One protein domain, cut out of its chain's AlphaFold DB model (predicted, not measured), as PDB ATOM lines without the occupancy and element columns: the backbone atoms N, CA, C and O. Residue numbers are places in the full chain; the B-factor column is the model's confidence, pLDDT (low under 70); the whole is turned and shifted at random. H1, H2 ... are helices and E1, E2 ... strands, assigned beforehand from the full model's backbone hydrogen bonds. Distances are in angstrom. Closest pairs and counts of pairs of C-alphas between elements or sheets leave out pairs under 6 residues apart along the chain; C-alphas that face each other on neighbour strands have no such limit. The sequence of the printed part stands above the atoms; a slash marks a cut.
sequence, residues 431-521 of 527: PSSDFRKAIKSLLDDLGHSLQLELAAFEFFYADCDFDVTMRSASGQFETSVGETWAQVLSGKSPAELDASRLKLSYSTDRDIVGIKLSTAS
ATOM      1  N   PRO A 431      35.620 -35.058  14.155       91.88
ATOM      2  CA  PRO A 431      35.240 -33.649  14.016       91.88
ATOM      3  C   PRO A 431      35.226 -32.906  15.357       91.88
ATOM      4  O   PRO A 431      35.161 -33.544  16.408       91.88
ATOM      5  N   SER A 432      35.266 -31.570  15.350       90.75
ATOM      6  CA  SER A 432      35.263 -30.770  16.585       90.75
ATOM      7  C   SER A 432      34.040 -31.072  17.471       90.75
ATOM      8  O   SER A 432      32.987 -31.488  16.990       90.75
ATOM      9  N   SER A 433      34.167 -30.874  18.791       90.56
ATOM     10  CA  SER A 433      33.028 -31.070  19.708       90.56
ATOM     11  C   SER A 433      31.860 -30.138  19.369       90.56
ATOM     12  O   SER A 433      30.710 -30.559  19.460       90.56
ATOM     13  N   ASP A 434      32.149 -28.914  18.922       91.50
ATOM     14  CA  ASP A 434      31.130 -27.942  18.522       91.50
ATOM     15  C   ASP A 434      30.354 -28.428  17.283       91.50
ATOM     16  O   ASP A 434      29.124 -28.436  17.314       91.50
ATOM     17  N   PHE A 435      31.030 -28.980  16.267       93.19
ATOM     18  CA  PHE A 435      30.360 -29.580  15.106       93.19
ATOM     19  C   PHE A 435      29.483 -30.780  15.495       93.19
ATOM     20  O   PHE A 435      28.342 -30.902  15.050       93.19
ATOM     21  N   ARG A 436      29.982 -31.671  16.363       92.19
ATOM     22  CA  ARG A 436      29.209 -32.844  16.809       92.19
ATOM     23  C   ARG A 436      27.970 -32.442  17.614       92.19
ATOM     24  O   ARG A 436      26.911 -33.044  17.446       92.19
ATOM     25  N   LYS A 437      28.071 -31.396  18.441       92.12
ATOM     26  CA  LYS A 437      26.917 -30.801  19.133       92.12
ATOM     27  C   LYS A 437      25.930 -30.174  18.154       92.12
ATOM     28  O   LYS A 437      24.735 -30.349  18.347       92.12
ATOM     29  N   ALA A 438      26.411 -29.511  17.103       93.81
ATOM     30  CA  ALA A 438      25.555 -28.934  16.070       93.81
ATOM     31  C   ALA A 438      24.723 -30.006  15.343       93.81
ATOM     32  O   ALA A 438      23.519 -29.823  15.194       93.81
ATOM     33  N   ILE A 439      25.320 -31.150  14.975       93.62
ATOM     34  CA  ILE A 439      24.571 -32.291  14.407       93.62
ATOM     35  C   ILE A 439      23.535 -32.811  15.402       93.62
ATOM     36  O   ILE A 439      22.395 -33.066  15.030       93.62
ATOM     37  N   LYS A 440      23.911 -32.972  16.673       92.19
ATOM     38  CA  LYS A 440      22.973 -33.424  17.704       92.19
ATOM     39  C   LYS A 440      21.774 -32.482  17.834       92.19
ATOM     40  O   LYS A 440      20.648 -32.957  17.801       92.19
ATOM     41  N   SER A 441      22.012 -31.175  17.934       93.31
ATOM     42  CA  SER A 441      20.937 -30.183  17.997       93.31
ATOM     43  C   SER A 441      20.052 -30.215  16.754       93.31
ATOM     44  O   SER A 441      18.839 -30.155  16.894       93.31
ATOM     45  N   LEU A 442      20.632 -30.396  15.563       94.81
ATOM     46  CA  LEU A 442      19.864 -30.578  14.331       94.81
ATOM     47  C   LEU A 442      18.943 -31.807  14.408       94.81
ATOM     48  O   LEU A 442      17.777 -31.719  14.042       94.81
ATOM     49  N   LEU A 443      19.441 -32.950  14.888       93.50
ATOM     50  CA  LEU A 443      18.617 -34.156  15.035       93.50
ATOM     51  C   LEU A 443      17.510 -33.977  16.074       93.50
ATOM     52  O   LEU A 443      16.384 -34.400  15.819       93.50
ATOM     53  N   ASP A 444      17.820 -33.340  17.204       92.56
ATOM     54  CA  ASP A 444      16.845 -33.039  18.255       92.56
ATOM     55  C   ASP A 444      15.734 -32.116  17.711       92.56
ATOM     56  O   ASP A 444      14.551 -32.398  17.915       92.56
ATOM     57  N   ASP A 445      16.096 -31.073  16.953       92.31
ATOM     58  CA  ASP A 445      15.159 -30.138  16.312       92.31
ATOM     59  C   ASP A 445      14.263 -30.837  15.270       92.31
ATOM     60  O   ASP A 445      13.088 -30.496  15.120       92.31
ATOM     61  N   LEU A 446      14.796 -31.844  14.574       92.00
ATOM     62  CA  LEU A 446      14.067 -32.654  13.591       92.00
ATOM     63  C   LEU A 446      13.290 -33.828  14.221       92.00
ATOM     64  O   LEU A 446      12.590 -34.549  13.508       92.00
ATOM     65  N   GLY A 447      13.395 -34.040  15.536       91.50
ATOM     66  CA  GLY A 447      12.725 -35.130  16.251       91.50
ATOM     67  C   GLY A 447      13.310 -36.524  15.987       91.50
ATOM     68  O   GLY A 447      12.618 -37.525  16.186       91.50
ATOM     69  N   HIS A 448      14.567 -36.610  15.543       91.50
ATOM     70  CA  HIS A 448      15.250 -37.867  15.233       91.50
ATOM     71  C   HIS A 448      16.086 -38.399  16.396       91.50
ATOM     72  O   HIS A 448      16.564 -37.675  17.262       91.50
ATOM     73  N   SER A 449      16.315 -39.713  16.390       87.75
ATOM     74  CA  SER A 449      17.252 -40.360  17.312       87.75
ATOM     75  C   SER A 449      18.706 -40.097  16.902       87.75
ATOM     76  O   SER A 449      19.034 -40.116  15.720       87.75
ATOM     77  N   LEU A 450      19.617 -40.002  17.881       84.88
ATOM     78  CA  LEU A 450      21.073 -39.968  17.654       84.88
ATOM     79  C   LEU A 450      21.613 -41.191  16.894       84.88
ATOM     80  O   LEU A 450      22.724 -41.145  16.367       84.88
ATOM     81  N   GLN A 451      20.839 -42.281  16.864       86.75
ATOM     82  CA  GLN A 451      21.157 -43.519  16.151       86.75
ATOM     83  C   GLN A 451      20.705 -43.503  14.682       86.75
ATOM     84  O   GLN A 451      20.799 -44.536  14.024       86.75
ATOM     85  N   LEU A 452      20.183 -42.379  14.174       91.44
ATOM     86  CA  LEU A 452      19.783 -42.255  12.776       91.44
ATOM     87  C   LEU A 452      20.979 -42.537  11.856       91.44
ATOM     88  O   LEU A 452      22.044 -41.923  11.979       91.44
ATOM     89  N   GLU A 453      20.789 -43.479  10.936       92.31
ATOM     90  CA  GLU A 453      21.797 -43.816   9.937       92.31
ATOM     91  C   GLU A 453      21.982 -42.660   8.948       92.31
ATOM     92  O   GLU A 453      21.011 -42.034   8.522       92.31
ATOM     93  N   LEU A 454      23.227 -42.397   8.548       91.44
ATOM     94  CA  LEU A 454      23.590 -41.354   7.592       91.44
ATOM     95  C   LEU A 454      22.852 -41.541   6.266       91.44
ATOM     96  O   LEU A 454      22.304 -40.579   5.753       91.44
ATOM     97  N   ALA A 455      22.755 -42.775   5.761       89.88
ATOM     98  CA  ALA A 455      22.030 -43.059   4.524       89.88
ATOM     99  C   ALA A 455      20.532 -42.717   4.629       89.88
ATOM    100  O   ALA A 455      19.936 -42.238   3.669       89.88
ATOM    101  N   ALA A 456      19.918 -42.937   5.797       92.31
ATOM    102  CA  ALA A 456      18.532 -42.551   6.036       92.31
ATOM    103  C   ALA A 456      18.394 -41.026   6.150       92.31
ATOM    104  O   ALA A 456      17.467 -40.457   5.583       92.31
ATOM    105  N   PHE A 457      19.324 -40.360   6.841       92.81
ATOM    106  CA  PHE A 457      19.364 -38.900   6.914       92.81
ATOM    107  C   PHE A 457      19.507 -38.275   5.520       92.81
ATOM    108  O   PHE A 457      18.709 -37.423   5.147       92.81
ATOM    109  N   GLU A 458      20.464 -38.746   4.722       90.81
ATOM    110  CA  GLU A 458      20.663 -38.302   3.343       90.81
ATOM    111  C   GLU A 458      19.433 -38.583   2.482       90.81
ATOM    112  O   GLU A 458      19.057 -37.738   1.688       90.81
ATOM    113  N   PHE A 459      18.742 -39.707   2.676       90.31
ATOM    114  CA  PHE A 459      17.491 -39.975   1.969       90.31
ATOM    115  C   PHE A 459      16.374 -38.982   2.329       90.31
ATOM    116  O   PHE A 459      15.655 -38.529   1.443       90.31
ATOM    117  N   PHE A 460      16.211 -38.640   3.610       90.19
ATOM    118  CA  PHE A 460      15.157 -37.719   4.051       90.19
ATOM    119  C   PHE A 460      15.447 -36.254   3.719       90.19
ATOM    120  O   PHE A 460      14.502 -35.485   3.553       90.19
ATOM    121  N   TYR A 461      16.722 -35.873   3.646       90.81
ATOM    122  CA  TYR A 461      17.149 -34.476   3.580       90.81
ATOM    123  C   TYR A 461      18.076 -34.162   2.393       90.81
ATOM    124  O   TYR A 461      18.739 -33.129   2.409       90.81
ATOM    125  N   ALA A 462      18.136 -35.024   1.369       83.06
ATOM    126  CA  ALA A 462      18.975 -34.818   0.179       83.06
ATOM    127  C   ALA A 462      18.713 -33.471  -0.507       83.06
ATOM    128  O   ALA A 462      19.660 -32.780  -0.875       83.06
ATOM    129  N   ASP A 463      17.435 -33.114  -0.644       86.94
ATOM    130  CA  ASP A 463      16.974 -31.907  -1.339       86.94
ATOM    131  C   ASP A 463      16.708 -30.739  -0.373       86.94
ATOM    132  O   ASP A 463      16.095 -29.739  -0.742       86.94
ATOM    133  N   CYS A 464      17.122 -30.873   0.891       90.81
ATOM    134  CA  CYS A 464      16.980 -29.819   1.882       90.81
ATOM    135  C   CYS A 464      18.230 -28.945   1.949       90.81
ATOM    136  O   CYS A 464      19.365 -29.421   1.861       90.81
ATOM    137  N   ASP A 465      17.989 -27.669   2.227       93.56
ATOM    138  CA  ASP A 465      19.032 -26.696   2.492       93.56
ATOM    139  C   ASP A 465      19.184 -26.440   3.992       93.56
ATOM    140  O   ASP A 465      18.228 -26.536   4.770       93.56
ATOM    141  N   PHE A 466      20.393 -26.069   4.395       93.94
ATOM    142  CA  PHE A 466      20.781 -25.862   5.779       93.94
ATOM    143  C   PHE A 466      21.392 -24.479   5.991       93.94
ATOM    144  O   PHE A 466      22.226 -24.008   5.217       93.94
ATOM    145  N   ASP A 467      21.018 -23.852   7.101       93.69
ATOM    146  CA  ASP A 467      21.664 -22.650   7.607       93.69
ATOM    147  C   ASP A 467      22.784 -23.065   8.569       93.69
ATOM    148  O   ASP A 467      22.542 -23.700   9.604       93.69
ATOM    149  N   VAL A 468      24.022 -22.713   8.229       93.44
ATOM    150  CA  VAL A 468      25.235 -23.121   8.946       93.44
ATOM    151  C   VAL A 468      25.852 -21.921   9.646       93.44
ATOM    152  O   VAL A 468      26.336 -20.989   9.005       93.44
ATOM    153  N   THR A 469      25.897 -21.959  10.977       93.44
ATOM    154  CA  THR A 469      26.601 -20.956  11.783       93.44
ATOM    155  C   THR A 469      28.040 -21.399  12.023       93.44
ATOM    156  O   THR A 469      28.299 -22.449  12.618       93.44
ATOM    157  N   MET A 470      28.982 -20.567  11.592       91.88
ATOM    158  CA  MET A 470      30.422 -20.744  11.747       91.88
ATOM    159  C   MET A 470      30.994 -19.701  12.699       91.88
ATOM    160  O   MET A 470      30.499 -18.577  12.784       91.88
ATOM    161  N   ARG A 471      32.068 -20.060  13.397       89.56
ATOM    162  CA  ARG A 471      32.880 -19.143  14.192       89.56
ATOM    163  C   ARG A 471      34.169 -18.830  13.432       89.56
ATOM    164  O   ARG A 471      34.925 -19.716  13.056       89.56
ATOM    165  N   SER A 472      34.416 -17.554  13.183       83.38
ATOM    166  CA  SER A 472      35.652 -17.083  12.558       83.38
ATOM    167  C   SER A 472      36.832 -17.138  13.536       83.38
ATOM    168  O   SER A 472      36.657 -17.228  14.753       83.38
ATOM    169  N   ALA A 473      38.057 -16.994  13.019       79.31
ATOM    170  CA  ALA A 473      39.270 -16.939  13.841       79.31
ATOM    171  C   ALA A 473      39.282 -15.770  14.850       79.31
ATOM    172  O   ALA A 473      39.962 -15.845  15.871       79.31
ATOM    173  N   SER A 474      38.522 -14.698  14.591       81.81
ATOM    174  CA  SER A 474      38.346 -13.570  15.518       81.81
ATOM    175  C   SER A 474      37.284 -13.831  16.598       81.81
ATOM    176  O   SER A 474      37.069 -12.984  17.462       81.81
ATOM    177  N   GLY A 475      36.615 -14.989  16.558       84.75
ATOM    178  CA  GLY A 475      35.526 -15.364  17.460       84.75
ATOM    179  C   GLY A 475      34.151 -14.828  17.053       84.75
ATOM    180  O   GLY A 475      33.182 -15.064  17.771       84.75
ATOM    181  N   GLN A 476      34.037 -14.120  15.923       87.50
ATOM    182  CA  GLN A 476      32.749 -13.652  15.403       87.50
ATOM    183  C   GLN A 476      31.967 -14.792  14.752       87.50
ATOM    184  O   GLN A 476      32.566 -15.674  14.138       87.50
ATOM    185  N   PHE A 477      30.640 -14.749  14.870       90.25
ATOM    186  CA  PHE A 477      29.748 -15.730  14.262       90.25
ATOM    187  C   PHE A 477      29.226 -15.235  12.916       90.25
ATOM    188  O   PHE A 477      28.738 -14.109  12.817       90.25
ATOM    189  N   GLU A 478      29.283 -16.100  11.913       89.44
ATOM    190  CA  GLU A 478      28.753 -15.865  10.571       89.44
ATOM    191  C   GLU A 478      27.813 -17.012  10.206       89.44
ATOM    192  O   GLU A 478      28.128 -18.173  10.465       89.44
ATOM    193  N   THR A 479      26.659 -16.705   9.613       90.06
ATOM    194  CA  THR A 479      25.718 -17.727   9.138       90.06
ATOM    195  C   THR A 479      25.722 -17.750   7.619       90.06
ATOM    196  O   THR A 479      25.416 -16.742   6.983       90.06
ATOM    197  N   SER A 480      26.049 -18.904   7.047       88.00
ATOM    198  CA  SER A 480      25.829 -19.191   5.634       88.00
ATOM    199  C   SER A 480      24.455 -19.841   5.485       88.00
ATOM    200  O   SER A 480      24.110 -20.739   6.248       88.00
ATOM    201  N   VAL A 481      23.648 -19.320   4.566       90.00
ATOM    202  CA  VAL A 481      22.252 -19.721   4.345       90.00
ATOM    203  C   VAL A 481      22.191 -20.545   3.068       90.00
ATOM    204  O   VAL A 481      22.865 -20.197   2.096       90.00
ATOM    205  N   GLY A 482      21.360 -21.584   3.051       87.69
ATOM    206  CA  GLY A 482      21.100 -22.329   1.820       87.69
ATOM    207  C   GLY A 482      22.184 -23.349   1.450       87.69
ATOM    208  O   GLY A 482      22.434 -23.564   0.266       87.69
ATOM    209  N   GLU A 483      22.902 -23.919   2.421       90.88
ATOM    210  CA  GLU A 483      23.914 -24.943   2.141       90.88
ATOM    211  C   GLU A 483      23.286 -26.326   1.992       90.88
ATOM    212  O   GLU A 483      22.572 -26.790   2.873       90.88
ATOM    213  N   THR A 484      23.638 -27.046   0.933       91.69
ATOM    214  CA  THR A 484      23.336 -28.479   0.801       91.69
ATOM    215  C   THR A 484      24.089 -29.295   1.853       91.69
ATOM    216  O   THR A 484      25.180 -28.914   2.292       91.69
ATOM    217  N   TRP A 485      23.592 -30.486   2.198       92.06
ATOM    218  CA  TRP A 485      24.279 -31.372   3.149       92.06
ATOM    219  C   TRP A 485      25.739 -31.668   2.760       92.06
ATOM    220  O   TRP A 485      26.640 -31.635   3.601       92.06
ATOM    221  N   ALA A 486      26.010 -31.864   1.467       89.56
ATOM    222  CA  ALA A 486      27.367 -32.065   0.962       89.56
ATOM    223  C   ALA A 486      28.290 -30.859   1.236       89.56
ATOM    224  O   ALA A 486      29.470 -31.042   1.539       89.56
ATOM    225  N   GLN A 487      27.765 -29.631   1.171       89.69
ATOM    226  CA  GLN A 487      28.513 -28.416   1.512       89.69
ATOM    227  C   GLN A 487      28.769 -28.314   3.020       89.69
ATOM    228  O   GLN A 487      29.896 -27.988   3.405       89.69
ATOM    229  N   VAL A 488      27.805 -28.700   3.866       90.81
ATOM    230  CA  VAL A 488      27.987 -28.775   5.332       90.81
ATOM    231  C   VAL A 488      29.126 -29.731   5.703       90.81
ATOM    232  O   VAL A 488      29.959 -29.426   6.562       90.81
ATOM    233  N   LEU A 489      29.187 -30.890   5.042       91.00
ATOM    234  CA  LEU A 489      30.239 -31.887   5.253       91.00
ATOM    235  C   LEU A 489      31.586 -31.490   4.640       91.00
ATOM    236  O   LEU A 489      32.625 -32.053   5.002       91.00
ATOM    237  N   SER A 490      31.600 -30.532   3.719       85.62
ATOM    238  CA  SER A 490      32.826 -30.120   3.055       85.62
ATOM    239  C   SER A 490      33.754 -29.348   4.002       85.62
ATOM    240  O   SER A 490      33.338 -28.658   4.937       85.62
ATOM    241  N   GLY A 491      35.059 -29.470   3.765       74.31
ATOM    242  CA  GLY A 491      36.074 -28.760   4.541       74.31
ATOM    243  C   GLY A 491      36.179 -27.262   4.249       74.31
ATOM    244  O   GLY A 491      36.993 -26.597   4.882       74.31
ATOM    245  N   LYS A 492      35.393 -26.742   3.296       75.00
ATOM    246  CA  LYS A 492      35.440 -25.365   2.784       75.00
ATOM    247  C   LYS A 492      34.040 -24.766   2.757       75.00
ATOM    248  O   LYS A 492      33.078 -25.468   2.480       75.00
ATOM    249  N   SER A 493      33.894 -23.487   3.067       66.38
ATOM    250  CA  SER A 493      32.607 -22.808   2.871       66.38
ATOM    251  C   SER A 493      32.281 -22.688   1.372       66.38
ATOM    252  O   SER A 493      33.201 -22.719   0.549       66.38
ATOM    253  N   PRO A 494      31.009 -22.502   0.974       63.66
ATOM    254  CA  PRO A 494      30.657 -22.248  -0.428       63.66
ATOM    255  C   PRO A 494      31.456 -21.088  -1.047       63.66
ATOM    256  O   PRO A 494      31.986 -21.216  -2.149       63.66
ATOM    257  N   ALA A 495      31.653 -20.004  -0.288       62.16
ATOM    258  CA  ALA A 495      32.465 -18.859  -0.704       62.16
ATOM    259  C   ALA A 495      33.946 -19.228  -0.932       62.16
ATOM    260  O   ALA A 495      34.583 -18.741  -1.868       62.16
ATOM    261  N   GLU A 496      34.501 -20.123  -0.113       64.62
ATOM    262  CA  GLU A 496      35.860 -20.642  -0.293       64.62
ATOM    263  C   GLU A 496      35.959 -21.643  -1.446       64.62
ATOM    264  O   GLU A 496      37.002 -21.698  -2.094       64.62
ATOM    265  N   LEU A 497      34.918 -22.434  -1.721       60.66
ATOM    266  CA  LEU A 497      34.869 -23.335  -2.878       60.66
ATOM    267  C   LEU A 497      34.879 -22.538  -4.189       60.66
ATOM    268  O   LEU A 497      35.650 -22.872  -5.095       60.66
ATOM    269  N   ASP A 498      34.122 -21.441  -4.252       58.19
ATOM    270  CA  ASP A 498      34.118 -20.524  -5.395       58.19
ATOM    271  C   ASP A 498      35.461 -19.793  -5.553       58.19
ATOM    272  O   ASP A 498      35.990 -19.702  -6.664       58.19
ATOM    273  N   ALA A 499      36.085 -19.361  -4.451       54.09
ATOM    274  CA  ALA A 499      37.422 -18.757  -4.471       54.09
ATOM    275  C   ALA A 499      38.542 -19.768  -4.808       54.09
ATOM    276  O   ALA A 499      39.527 -19.420  -5.462       54.09
ATOM    277  N   SER A 500      38.394 -21.036  -4.412       49.84
ATOM    278  CA  SER A 500      39.377 -22.110  -4.644       49.84
ATOM    279  C   SER A 500      39.470 -22.540  -6.108       49.84
ATOM    280  O   SER A 500      40.503 -23.075  -6.508       49.84
ATOM    281  N   ARG A 501      38.451 -22.260  -6.935       50.78
ATOM    282  CA  ARG A 501      38.559 -22.393  -8.402       50.78
ATOM    283  C   ARG A 501      39.654 -21.493  -8.992       50.78
ATOM    284  O   ARG A 501      40.080 -21.730 -10.118       50.78
ATOM    285  N   LEU A 502      40.135 -20.500  -8.236       40.88
ATOM    286  CA  LEU A 502      41.136 -19.526  -8.670       40.88
ATOM    287  C   LEU A 502      42.511 -19.654  -7.983       40.88
ATOM    288  O   LEU A 502      43.422 -18.959  -8.428       40.88
ATOM    289  N   LYS A 503      42.706 -20.507  -6.956       38.59
ATOM    290  CA  LYS A 503      44.023 -20.835  -6.342       38.59
ATOM    291  C   LYS A 503      43.918 -21.946  -5.279       38.59
ATOM    292  O   LYS A 503      42.971 -21.983  -4.499       38.59
ATOM    293  N   LEU A 504      44.943 -22.804  -5.204       34.31
ATOM    294  CA  LEU A 504      45.141 -23.828  -4.164       34.31
ATOM    295  C   LEU A 504      45.405 -23.167  -2.794       34.31
ATOM    296  O   LEU A 504      46.549 -22.859  -2.466       34.31
ATOM    297  N   SER A 505      44.360 -22.917  -2.001       41.53
ATOM    298  CA  SER A 505      44.499 -22.500  -0.599       41.53
ATOM    299  C   SER A 505      44.584 -23.710   0.339       41.53
ATOM    300  O   SER A 505      43.872 -24.705   0.173       41.53
ATOM    301  N   TYR A 506      45.469 -23.610   1.335       42.00
ATOM    302  CA  TYR A 506      45.571 -24.548   2.450       42.00
ATOM    303  C   TYR A 506      44.266 -24.522   3.265       42.00
ATOM    304  O   TYR A 506      43.799 -23.454   3.651       42.00
ATOM    305  N   SER A 507      43.659 -25.692   3.486       48.88
ATOM    306  CA  SER A 507      42.332 -25.823   4.101       48.88
ATOM    307  C   SER A 507      42.408 -25.680   5.623       48.88
ATOM    308  O   SER A 507      42.922 -26.561   6.309       48.88
ATOM    309  N   THR A 508      41.841 -24.610   6.176       64.25
ATOM    310  CA  THR A 508      41.429 -24.567   7.587       64.25
ATOM    311  C   THR A 508      40.052 -25.208   7.708       64.25
ATOM    312  O   THR A 508      39.181 -24.924   6.895       64.25
ATOM    313  N   ASP A 509      39.852 -26.119   8.666       76.25
ATOM    314  CA  ASP A 509      38.512 -26.661   8.939       76.25
ATOM    315  C   ASP A 509      37.565 -25.538   9.351       76.25
ATOM    316  O   ASP A 509      37.950 -24.638  10.100       76.25
ATOM    317  N   ARG A 510      36.323 -25.616   8.883       84.44
ATOM    318  CA  ARG A 510      35.271 -24.680   9.266       84.44
ATOM    319  C   ARG A 510      34.896 -24.945  10.722       84.44
ATOM    320  O   ARG A 510      34.467 -26.055  11.045       84.44
ATOM    321  N   ASP A 511      34.996 -23.937  11.586       88.12
ATOM    322  CA  ASP A 511      34.524 -24.044  12.972       88.12
ATOM    323  C   ASP A 511      32.996 -23.891  13.018       88.12
ATOM    324  O   ASP A 511      32.449 -22.843  13.360       88.12
ATOM    325  N   ILE A 512      32.294 -24.926  12.559       91.25
ATOM    326  CA  ILE A 512      30.832 -24.986  12.538       91.25
ATOM    327  C   ILE A 512      30.329 -25.249  13.958       91.25
ATOM    328  O   ILE A 512      30.681 -26.249  14.586       91.25
ATOM    329  N   VAL A 513      29.455 -24.367  14.433       93.69
ATOM    330  CA  VAL A 513      28.912 -24.377  15.799       93.69
ATOM    331  C   VAL A 513      27.395 -24.573  15.833       93.69
ATOM    332  O   VAL A 513      26.834 -24.808  16.900       93.69
ATOM    333  N   GLY A 514      26.722 -24.470  14.683       94.31
ATOM    334  CA  GLY A 514      25.277 -24.645  14.558       94.31
ATOM    335  C   GLY A 514      24.874 -25.016  13.135       94.31
ATOM    336  O   GLY A 514      25.465 -24.520  12.178       94.31
ATOM    337  N   ILE A 515      23.879 -25.894  13.013       95.19
ATOM    338  CA  ILE A 515      23.279 -26.324  11.745       95.19
ATOM    339  C   ILE A 515      21.764 -26.355  11.961       95.19
ATOM    340  O   ILE A 515      21.310 -26.916  12.959       95.19
ATOM    341  N   LYS A 516      20.989 -25.747  11.062       94.31
ATOM    342  CA  LYS A 516      19.518 -25.746  11.096       94.31
ATOM    343  C   LYS A 516      18.957 -25.979   9.703       94.31
ATOM    344  O   LYS A 516      19.603 -25.610   8.734       94.31
ATOM    345  N   LEU A 517      17.761 -26.555   9.603       92.69
ATOM    346  CA  LEU A 517      17.045 -26.611   8.328       92.69
ATOM    347  C   LEU A 517      16.697 -25.180   7.889       92.69
ATOM    348  O   LEU A 517      16.164 -24.410   8.696       92.69
ATOM    349  N   SER A 518      17.011 -24.820   6.648       88.12
ATOM    350  CA  SER A 518      16.705 -23.492   6.123       88.12
ATOM    351  C   SER A 518      15.198 -23.334   5.943       88.12
ATOM    352  O   SER A 518      14.512 -24.233   5.462       88.12
ATOM    353  N   THR A 519      14.661 -22.179   6.330       76.25
ATOM    354  CA  THR A 519      13.235 -21.858   6.157       76.25
ATOM    355  C   THR A 519      12.937 -21.188   4.816       76.25
ATOM    356  O   THR A 519      11.771 -20.985   4.483       76.25
ATOM    357  N   ALA A 520      13.971 -20.859   4.034       58.69
ATOM    358  CA  ALA A 520      13.854 -20.124   2.776       58.69
ATOM    359  C   ALA A 520      13.276 -20.953   1.607       58.69
ATOM    360  O   ALA A 520      12.902 -20.373   0.594       58.69
ATOM    361  N   SER A 521      13.167 -22.278   1.745       44.41
ATOM    362  CA  SER A 521      12.668 -23.198   0.706       44.41
ATOM    363  C   SER A 521      11.221 -23.676   0.911       44.41
ATOM    364  O   SER A 521      10.720 -24.455   0.106       44.41
TER     365      SER A 521
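AT A GLANCE: This is residues 431 to 521 of the 527 residues of the protein "RHTO0S09e00628g1_1" of Rhodosporidium toruloides (UniProt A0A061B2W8). A small, strongly twisted sheet of three strands has the longest helix, H1, beside its edge strand E3, and the short helix H3 over E1. H2 and H4 lie out toward the two ends of the longest axis: H2 is close to H3, while H4 only grazes the sheet, and a long link leads from H4 back to E3. The printed part has 91 residues, with four named helices and three named strands in the order H1, H2, E1, E2, H3, H4, E3; the sheet runs E2, E1, E3, all antiparallel, and the class is mixed, helices and strands. The whole is compact, with a radius of gyration of the C-alphas of 13.5 A, and only just elongated, spanning 39 by 26 by 24 A.

IN THESE COORDINATES: In the sheet, E1 is residues 465 to 471, 19.6 A long, beginning at C-alpha 465 (19.032, -26.696, 2.492). E2, residues 477 to 484, is also 19.6 A long and bends by 62 degrees at residue 481. E3, residues 512 to 517, is 14.5 A long and ends at C-alpha 517 (17.045, -26.611, 8.328). H1, residues 433 to 445, is 18.2 A long and begins at C-alpha 433 (33.028, -31.070, 19.708). H2 is residues 454 to 461, 10.2 A; H3 is residues 485 to 489, 6.3 A; H4 is residues 494 to 500, 9.7 A.

HOW THE PARTS SIT: E1 is the inner strand. E1 and E2 form a hairpin, antiparallel at 155 degrees, with N 468 and O 480 within hydrogen-bond range at 2.8 A. E1 and E3 are antiparallel at 159 degrees, with N 467 and O 516 at 2.8 A. H1 is on the sheet but at the sheet's level, with a height of 3.1 A; its closest C-alphas to E3 are those of Ala 438 and Gly 514, 4.6 A apart. H3 is on the sheet over E1, at a height over the sheet of 8.2 A; the closest C-alphas are those of Phe 466 and Trp 485, 7.0 A apart. E2, H3, H4 and E3 form a split strand-helix-strand unit, two strands running the same way with E1 between them, and its crossover is right-handed. H4 only grazes the sheet, with residues 494 to 495. H2 is not on the sheet; it is close to H3 but not clearly touching, the closest C-alphas, those of Tyr 461 and Trp 485, being 7.8 A apart. H1 and H2 are apart. In H1, H2, H3 and H4 every O i to N i+4 pair is within hydrogen-bond range.

THE WHOLE: The two C-alphas farthest apart, those of Gly 447 and Lys 503, are 41.2 A apart. The printed part has no cut. The link from H4 to E3, 11 residues, is long. The mean pLDDT of the printed part is 82.3; residues 493 to 508 and 520 to 521 are under 70.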